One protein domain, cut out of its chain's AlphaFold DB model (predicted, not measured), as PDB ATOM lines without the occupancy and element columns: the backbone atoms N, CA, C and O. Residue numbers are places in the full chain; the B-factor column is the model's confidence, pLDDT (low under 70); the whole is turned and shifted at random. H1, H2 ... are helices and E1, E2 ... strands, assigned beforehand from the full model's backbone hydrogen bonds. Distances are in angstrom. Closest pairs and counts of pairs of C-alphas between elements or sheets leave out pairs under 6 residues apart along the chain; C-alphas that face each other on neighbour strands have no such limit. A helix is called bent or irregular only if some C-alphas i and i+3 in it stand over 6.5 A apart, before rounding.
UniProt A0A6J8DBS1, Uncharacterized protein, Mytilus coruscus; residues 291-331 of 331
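What this domain is: This is residues 291 to 331 of the 331 residues of an uncharacterized protein of Mytilus coruscus (UniProt A0A6J8DBS1). A small hairpin of two short strands, E1 and E2, with a long loop between them at one end, is followed directly after E2 by a single helix, H1, and residues 320 to 325, of which 320 to 324 belong to H1, stick out free of the rest. The helix and hairpin follow one another along the longest axis, with no helix or second sheet packed over the hairpin, and a tail of residues 326 to 331 follows beyond the helix. The printed part has 41 residues with two named strands and one named helix, in the order E1, E2, H1, and the sheet, E1 - E2, is antiparallel. The class is mixed, helices and strands, with under half of the residues, 17, in named elements. The whole is loose, with a radius of gyration of the C-alphas of 12.4 A, and flat, spanning 32 by 23 by 10 A.

How they stand to each other: E1, residues 296 to 298, and E2, residues 311 to 313, are antiparallel neighbours that form a hairpin, with 144 degrees between their N-to-C directions. The C-alphas of Thr 298 and Lys 311 face each other at 4.6 A, and those of Glu 296 and Asn 313 at 4.9 A. N 297 and O 312 are within hydrogen-bond range at 2.9 A, as are N 312 and O 297 at 3.0 A. H1, residues 314 to 324, follows E2 by a tight link with 0 residues between them. The closest C-alphas of E1 and H1, those of Glu 296 and Asp 314, are 7.9 A apart, and the centres of these two elements are 15.5 A apart. In the backbone of H1, 6 of 7 O i to N i+4 pairs are within hydrogen-bond range.

Where its parts are: E1 begins at C-alpha 296, at (258.745, 240.386, 294.167), and measures 6.8 A from first to last C-alpha. E2 begins at C-alpha 311, at (257.339, 234.633, 291.467), and measures 7.2 A. H1 measures 14.4 A and ends at C-alpha 324, at (273.748, 232.115, 304.942). H1 is neither bent nor irregular, but only just: C-alphas 321 and 324 are 6.3 A apart.

The domain as a whole: The two C-alphas farthest apart are those of Thr 300 and His 329, at 33.6 A, while those of His 291 and Leu 331, the first and last printed residues, are 22.2 A apart. The printed part has no cut, and residue 331 is the chain's last residue. The link from E1 to E2 is long, with 12 residues, 299 to 310. The mean pLDDT of the printed part is 75.8, and the model's confidence is low, under 70, at residues 302 to 308, residue 322 and residues 325 to 331.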
ATOM      1  N   HIS A 291     264.236 238.412 308.537       89.56
ATOM      2  CA  HIS A 291     263.511 239.469 307.831       89.56
ATOM      3  C   HIS A 291     264.350 239.991 306.662       89.56
ATOM      4  O   HIS A 291     265.519 240.333 306.848       89.56
ATOM      5  N   ILE A 292     263.760 240.027 305.466       90.75
ATOM      6  CA  ILE A 292     264.405 240.482 304.231       90.75
ATOM      7  C   ILE A 292     263.429 241.399 303.508       90.75
ATOM      8  O   ILE A 292     262.292 241.020 303.237       90.75
ATOM      9  N   GLU A 293     263.895 242.594 303.176       93.69
ATOM     10  CA  GLU A 293     263.146 243.551 302.367       93.69
ATOM     11  C   GLU A 293     263.632 243.456 300.920       93.69
ATOM     12  O   GLU A 293     264.831 243.551 300.647       93.69
ATOM     13  N   GLY A 294     262.704 243.223 299.994       92.25
ATOM     14  CA  GLY A 294     262.991 243.100 298.571       92.25
ATOM     15  C   GLY A 294     261.719 243.095 297.733       92.25
ATOM     16  O   GLY A 294     260.618 242.931 298.261       92.25
ATOM     17  N   ASP A 295     261.890 243.274 296.427       93.12
ATOM     18  CA  ASP A 295     260.788 243.340 295.473       93.12
ATOM     19  C   ASP A 295     260.496 241.968 294.856       93.12
ATOM     20  O   ASP A 295     261.392 241.271 294.367       93.12
ATOM     21  N   GLU A 296     259.216 241.594 294.839       93.25
ATOM     22  CA  GLU A 296     258.745 240.386 294.167       93.25
ATOM     23  C   GLU A 296     258.681 240.609 292.650       93.25
ATOM     24  O   GLU A 296     258.023 241.526 292.157       93.25
ATOM     25  N   GLN A 297     259.323 239.725 291.892       90.12
ATOM     26  CA  GLN A 297     259.311 239.737 290.434       90.12
ATOM     27  C   GLN A 297     258.514 238.550 289.896       90.12
ATOM     28  O   GLN A 297     258.543 237.457 290.458       90.12
ATOM     29  N   THR A 298     257.796 238.759 288.789       88.06
ATOM     30  CA  THR A 298     256.962 237.730 288.146       88.06
ATOM     31  C   THR A 298     257.515 237.370 286.774       88.06
ATOM     32  O   THR A 298     257.791 238.247 285.956       88.06
ATOM     33  N   LEU A 299     257.625 236.073 286.488       78.69
ATOM     34  CA  LEU A 299     258.009 235.590 285.165       78.69
ATOM     35  C   LEU A 299     256.884 235.841 284.152       78.69
ATOM     36  O   LEU A 299     255.807 235.245 284.234       78.69
ATOM     37  N   THR A 300     257.154 236.710 283.179       78.31
ATOM     38  CA  THR A 300     256.234 237.063 282.081       78.31
ATOM     39  C   THR A 300     256.230 236.044 280.952       78.31
ATOM     40  O   THR A 300     255.269 235.953 280.198       78.31
ATOM     41  N   VAL A 301     257.300 235.265 280.836       73.38
ATOM     42  CA  VAL A 301     257.426 234.171 279.882       73.38
ATOM     43  C   VAL A 301     257.897 232.931 280.611       73.38
ATOM     44  O   VAL A 301     258.586 232.997 281.629       73.38
ATOM     45  N   LYS A 302     257.534 231.775 280.068       65.38
ATOM     46  CA  LYS A 302     258.056 230.508 280.553       65.38
ATOM     47  C   LYS A 302     259.558 230.429 280.272       65.38
ATOM     48  O   LYS A 302     259.970 230.530 279.119       65.38
ATOM     49  N   THR A 303     260.348 230.189 281.309       69.12
ATOM     50  CA  THR A 303     261.800 229.983 281.216       69.12
ATOM     51  C   THR A 303     262.171 228.620 281.802       69.12
ATOM     52  O   THR A 303     261.319 227.899 282.323       69.12
ATOM     53  N   GLU A 304     263.446 228.235 281.725       59.78
ATOM     54  CA  GLU A 304     263.948 227.057 282.450       59.78
ATOM     55  C   GLU A 304     263.856 227.226 283.978       59.78
ATOM     56  O   GLU A 304     263.742 226.235 284.697       59.78
ATOM     57  N   ALA A 305     263.852 228.472 284.468       56.69
ATOM     58  CA  ALA A 305     263.799 228.806 285.889       56.69
ATOM     59  C   ALA A 305     262.380 228.770 286.481       56.69
ATOM     60  O   ALA A 305     262.226 228.683 287.697       56.69
ATOM     61  N   GLY A 306     261.329 228.820 285.655       58.62
ATOM     62  CA  GLY A 306     259.963 228.783 286.162       58.62
ATOM     63  C   GLY A 306     258.878 228.900 285.098       58.62
ATOM     64  O   GLY A 306     259.109 229.242 283.937       58.62
ATOM     65  N   ASN A 307     257.651 228.592 285.516       65.81
ATOM     66  CA  ASN A 307     256.478 228.780 284.671       65.81
ATOM     67  C   ASN A 307     256.088 230.261 284.620       65.81
ATOM     68  O   ASN A 307     256.382 231.023 285.540       65.81
ATOM     69  N   GLU A 308     255.364 230.641 283.572       68.25
ATOM     70  CA  GLU A 308     254.679 231.931 283.504       68.25
ATOM     71  C   GLU A 308     253.848 232.159 284.781       68.25
ATOM     72  O   GLU A 308     253.226 231.219 285.285       68.25
ATOM     73  N   GLN A 309     253.874 233.380 285.319       76.62
ATOM     74  CA  GLN A 309     253.270 233.764 286.606       76.62
ATOM     75  C   GLN A 309     253.936 233.177 287.868       76.62
ATOM     76  O   GLN A 309     253.433 233.386 288.973       76.62
ATOM     77  N   SER A 310     255.070 232.472 287.753       84.06
ATOM     78  CA  SER A 310     255.883 232.144 288.936       84.06
ATOM     79  C   SER A 310     256.578 233.405 289.453       84.06
ATOM     80  O   SER A 310     256.939 234.283 288.665       84.06
ATOM     81  N   LYS A 311     256.773 233.475 290.769       88.12
ATOM     82  CA  LYS A 311     257.339 234.633 291.467       88.12
ATOM     83  C   LYS A 311     258.678 234.295 292.114       88.12
ATOM     84  O   LYS A 311     258.879 233.155 292.532       88.12
ATOM     85  N   PHE A 312     259.574 235.273 292.183       89.19
ATOM     86  CA  PHE A 312     260.867 235.169 292.863       89.19
ATOM     87  C   PHE A 312     261.278 236.518 293.473       89.19
ATOM     88  O   PHE A 312     260.750 237.560 293.085       89.19
ATOM     89  N   ASN A 313     262.214 236.495 294.424       92.12
ATOM     90  CA  ASN A 313     262.741 237.681 295.098       92.12
ATOM     91  C   ASN A 313     264.274 237.602 295.164       92.12
ATOM     92  O   ASN A 313     264.836 236.760 295.864       92.12
ATOM     93  N   ASP A 314     264.961 238.485 294.438       90.75
ATOM     94  CA  ASP A 314     266.428 238.481 294.361       90.75
ATOM     95  C   ASP A 314     267.104 238.810 295.701       90.75
ATOM     96  O   ASP A 314     268.215 238.341 295.959       90.75
ATOM     97  N   ALA A 315     266.465 239.603 296.568       92.12
ATOM     98  CA  ALA A 315     267.006 239.911 297.891       92.12
ATOM     99  C   ALA A 315     267.009 238.663 298.787       92.12
ATOM    100  O   ALA A 315     268.004 238.387 299.463       92.12
ATOM    101  N   GLU A 316     265.940 237.862 298.724       91.50
ATOM    102  CA  GLU A 316     265.865 236.569 299.412       91.50
ATOM    103  C   GLU A 316     266.927 235.601 298.894       91.50
ATOM    104  O   GLU A 316     267.661 235.007 299.686       91.50
ATOM    105  N   VAL A 317     267.080 235.495 297.567       87.06
ATOM    106  CA  VAL A 317     268.096 234.633 296.945       87.06
ATOM    107  C   VAL A 317     269.500 235.016 297.407       87.06
ATOM    108  O   VAL A 317     270.267 234.141 297.815       87.06
ATOM    109  N   LYS A 318     269.840 236.313 297.395       87.12
ATOM    110  CA  LYS A 318     271.145 236.796 297.870       87.12
ATOM    111  C   LYS A 318     271.378 236.417 299.330       87.12
ATOM    112  O   LYS A 318     272.431 235.878 299.653       87.12
ATOM    113  N   GLN A 319     270.406 236.638 300.211       85.19
ATOM    114  CA  GLN A 319     270.584 236.316 301.625       85.19
ATOM    115  C   GLN A 319     270.752 234.809 301.863       85.19
ATOM    116  O   GLN A 319     271.624 234.405 302.631       85.19
ATOM    117  N   VAL A 320     269.947 233.975 301.199       82.88
ATOM    118  CA  VAL A 320     269.992 232.517 301.369       82.88
ATOM    119  C   VAL A 320     271.283 231.940 300.787       82.88
ATOM    120  O   VAL A 320     272.027 231.274 301.500       82.88
ATOM    121  N   VAL A 321     271.578 232.210 299.515       78.75
ATOM    122  CA  VAL A 321     272.674 231.545 298.792       78.75
ATOM    123  C   VAL A 321     274.029 232.167 299.110       78.75
ATOM    124  O   VAL A 321     275.014 231.451 299.251       78.75
ATOM    125  N   ILE A 322     274.101 233.494 299.227       69.62
ATOM    126  CA  ILE A 322     275.384 234.200 299.341       69.62
ATOM    127  C   ILE A 322     275.780 234.380 300.805       69.62
ATOM    128  O   ILE A 322     276.940 234.174 301.144       69.62
ATOM    129  N   ASN A 323     274.843 234.743 301.684       70.81
ATOM    130  CA  ASN A 323     275.192 235.144 303.050       70.81
ATOM    131  C   ASN A 323     275.057 234.008 304.070       70.81
ATOM    132  O   ASN A 323     275.911 233.869 304.944       70.81
ATOM    133  N   LEU A 324     274.000 233.195 303.980       71.50
ATOM    134  CA  LEU A 324     273.748 232.115 304.942       71.50
ATOM    135  C   LEU A 324     274.443 230.800 304.567       71.50
ATOM    136  O   LEU A 324     274.864 230.066 305.462       71.50
ATOM    137  N   PHE A 325     274.613 230.527 303.270       68.56
ATOM    138  CA  PHE A 325     275.271 229.317 302.762       68.56
ATOM    139  C   PHE A 325     276.378 229.607 301.717       68.56
ATOM    140  O   PHE A 325     276.390 228.981 300.660       68.56
ATOM    141  N   PRO A 326     277.354 230.502 302.002       55.03
ATOM    142  CA  PRO A 326     278.383 230.928 301.037       55.03
ATOM    143  C   PRO A 326     279.257 229.783 300.505       55.03
ATOM    144  O   PRO A 326     279.762 229.842 299.387       55.03
ATOM    145  N   ASN A 327     279.438 228.735 301.312       55.19
ATOM    146  CA  ASN A 327     280.175 227.532 300.956       55.19
ATOM    147  C   ASN A 327     279.162 226.385 300.879       55.19
ATOM    148  O   ASN A 327     278.786 225.850 301.921       55.19
ATOM    149  N   ASN A 328     278.715 226.030 299.671       50.62
ATOM    150  CA  ASN A 328     277.769 224.947 299.342       50.62
ATOM    151  C   ASN A 328     278.246 223.529 299.765       50.62
ATOM    152  O   ASN A 328     278.203 222.586 298.985       50.62
ATOM    153  N   HIS A 329     278.728 223.337 300.993       48.12
ATOM    154  CA  HIS A 329     279.139 222.039 301.534       48.12
ATOM    155  C   HIS A 329     278.011 221.304 302.278       48.12
ATOM    156  O   HIS A 329     278.238 220.203 302.770       48.12
ATOM    157  N   TYR A 330     276.813 221.894 302.367       45.94
ATOM    158  CA  TYR A 330     275.682 221.351 303.132       45.94
ATOM    159  C   TYR A 330     274.360 221.260 302.342       45.94
ATOM    160  O   TYR A 330     273.309 221.091 302.961       45.94
ATOM    161  N   LEU A 331     274.401 221.359 301.006       40.50
ATOM    162  CA  LEU A 331     273.274 221.052 300.111       40.50
ATOM    163  C   LEU A 331     273.545 219.788 299.296       40.50
ATOM    164  O   LEU A 331     274.690 219.651 298.808       40.50
TER     165      LEU A 331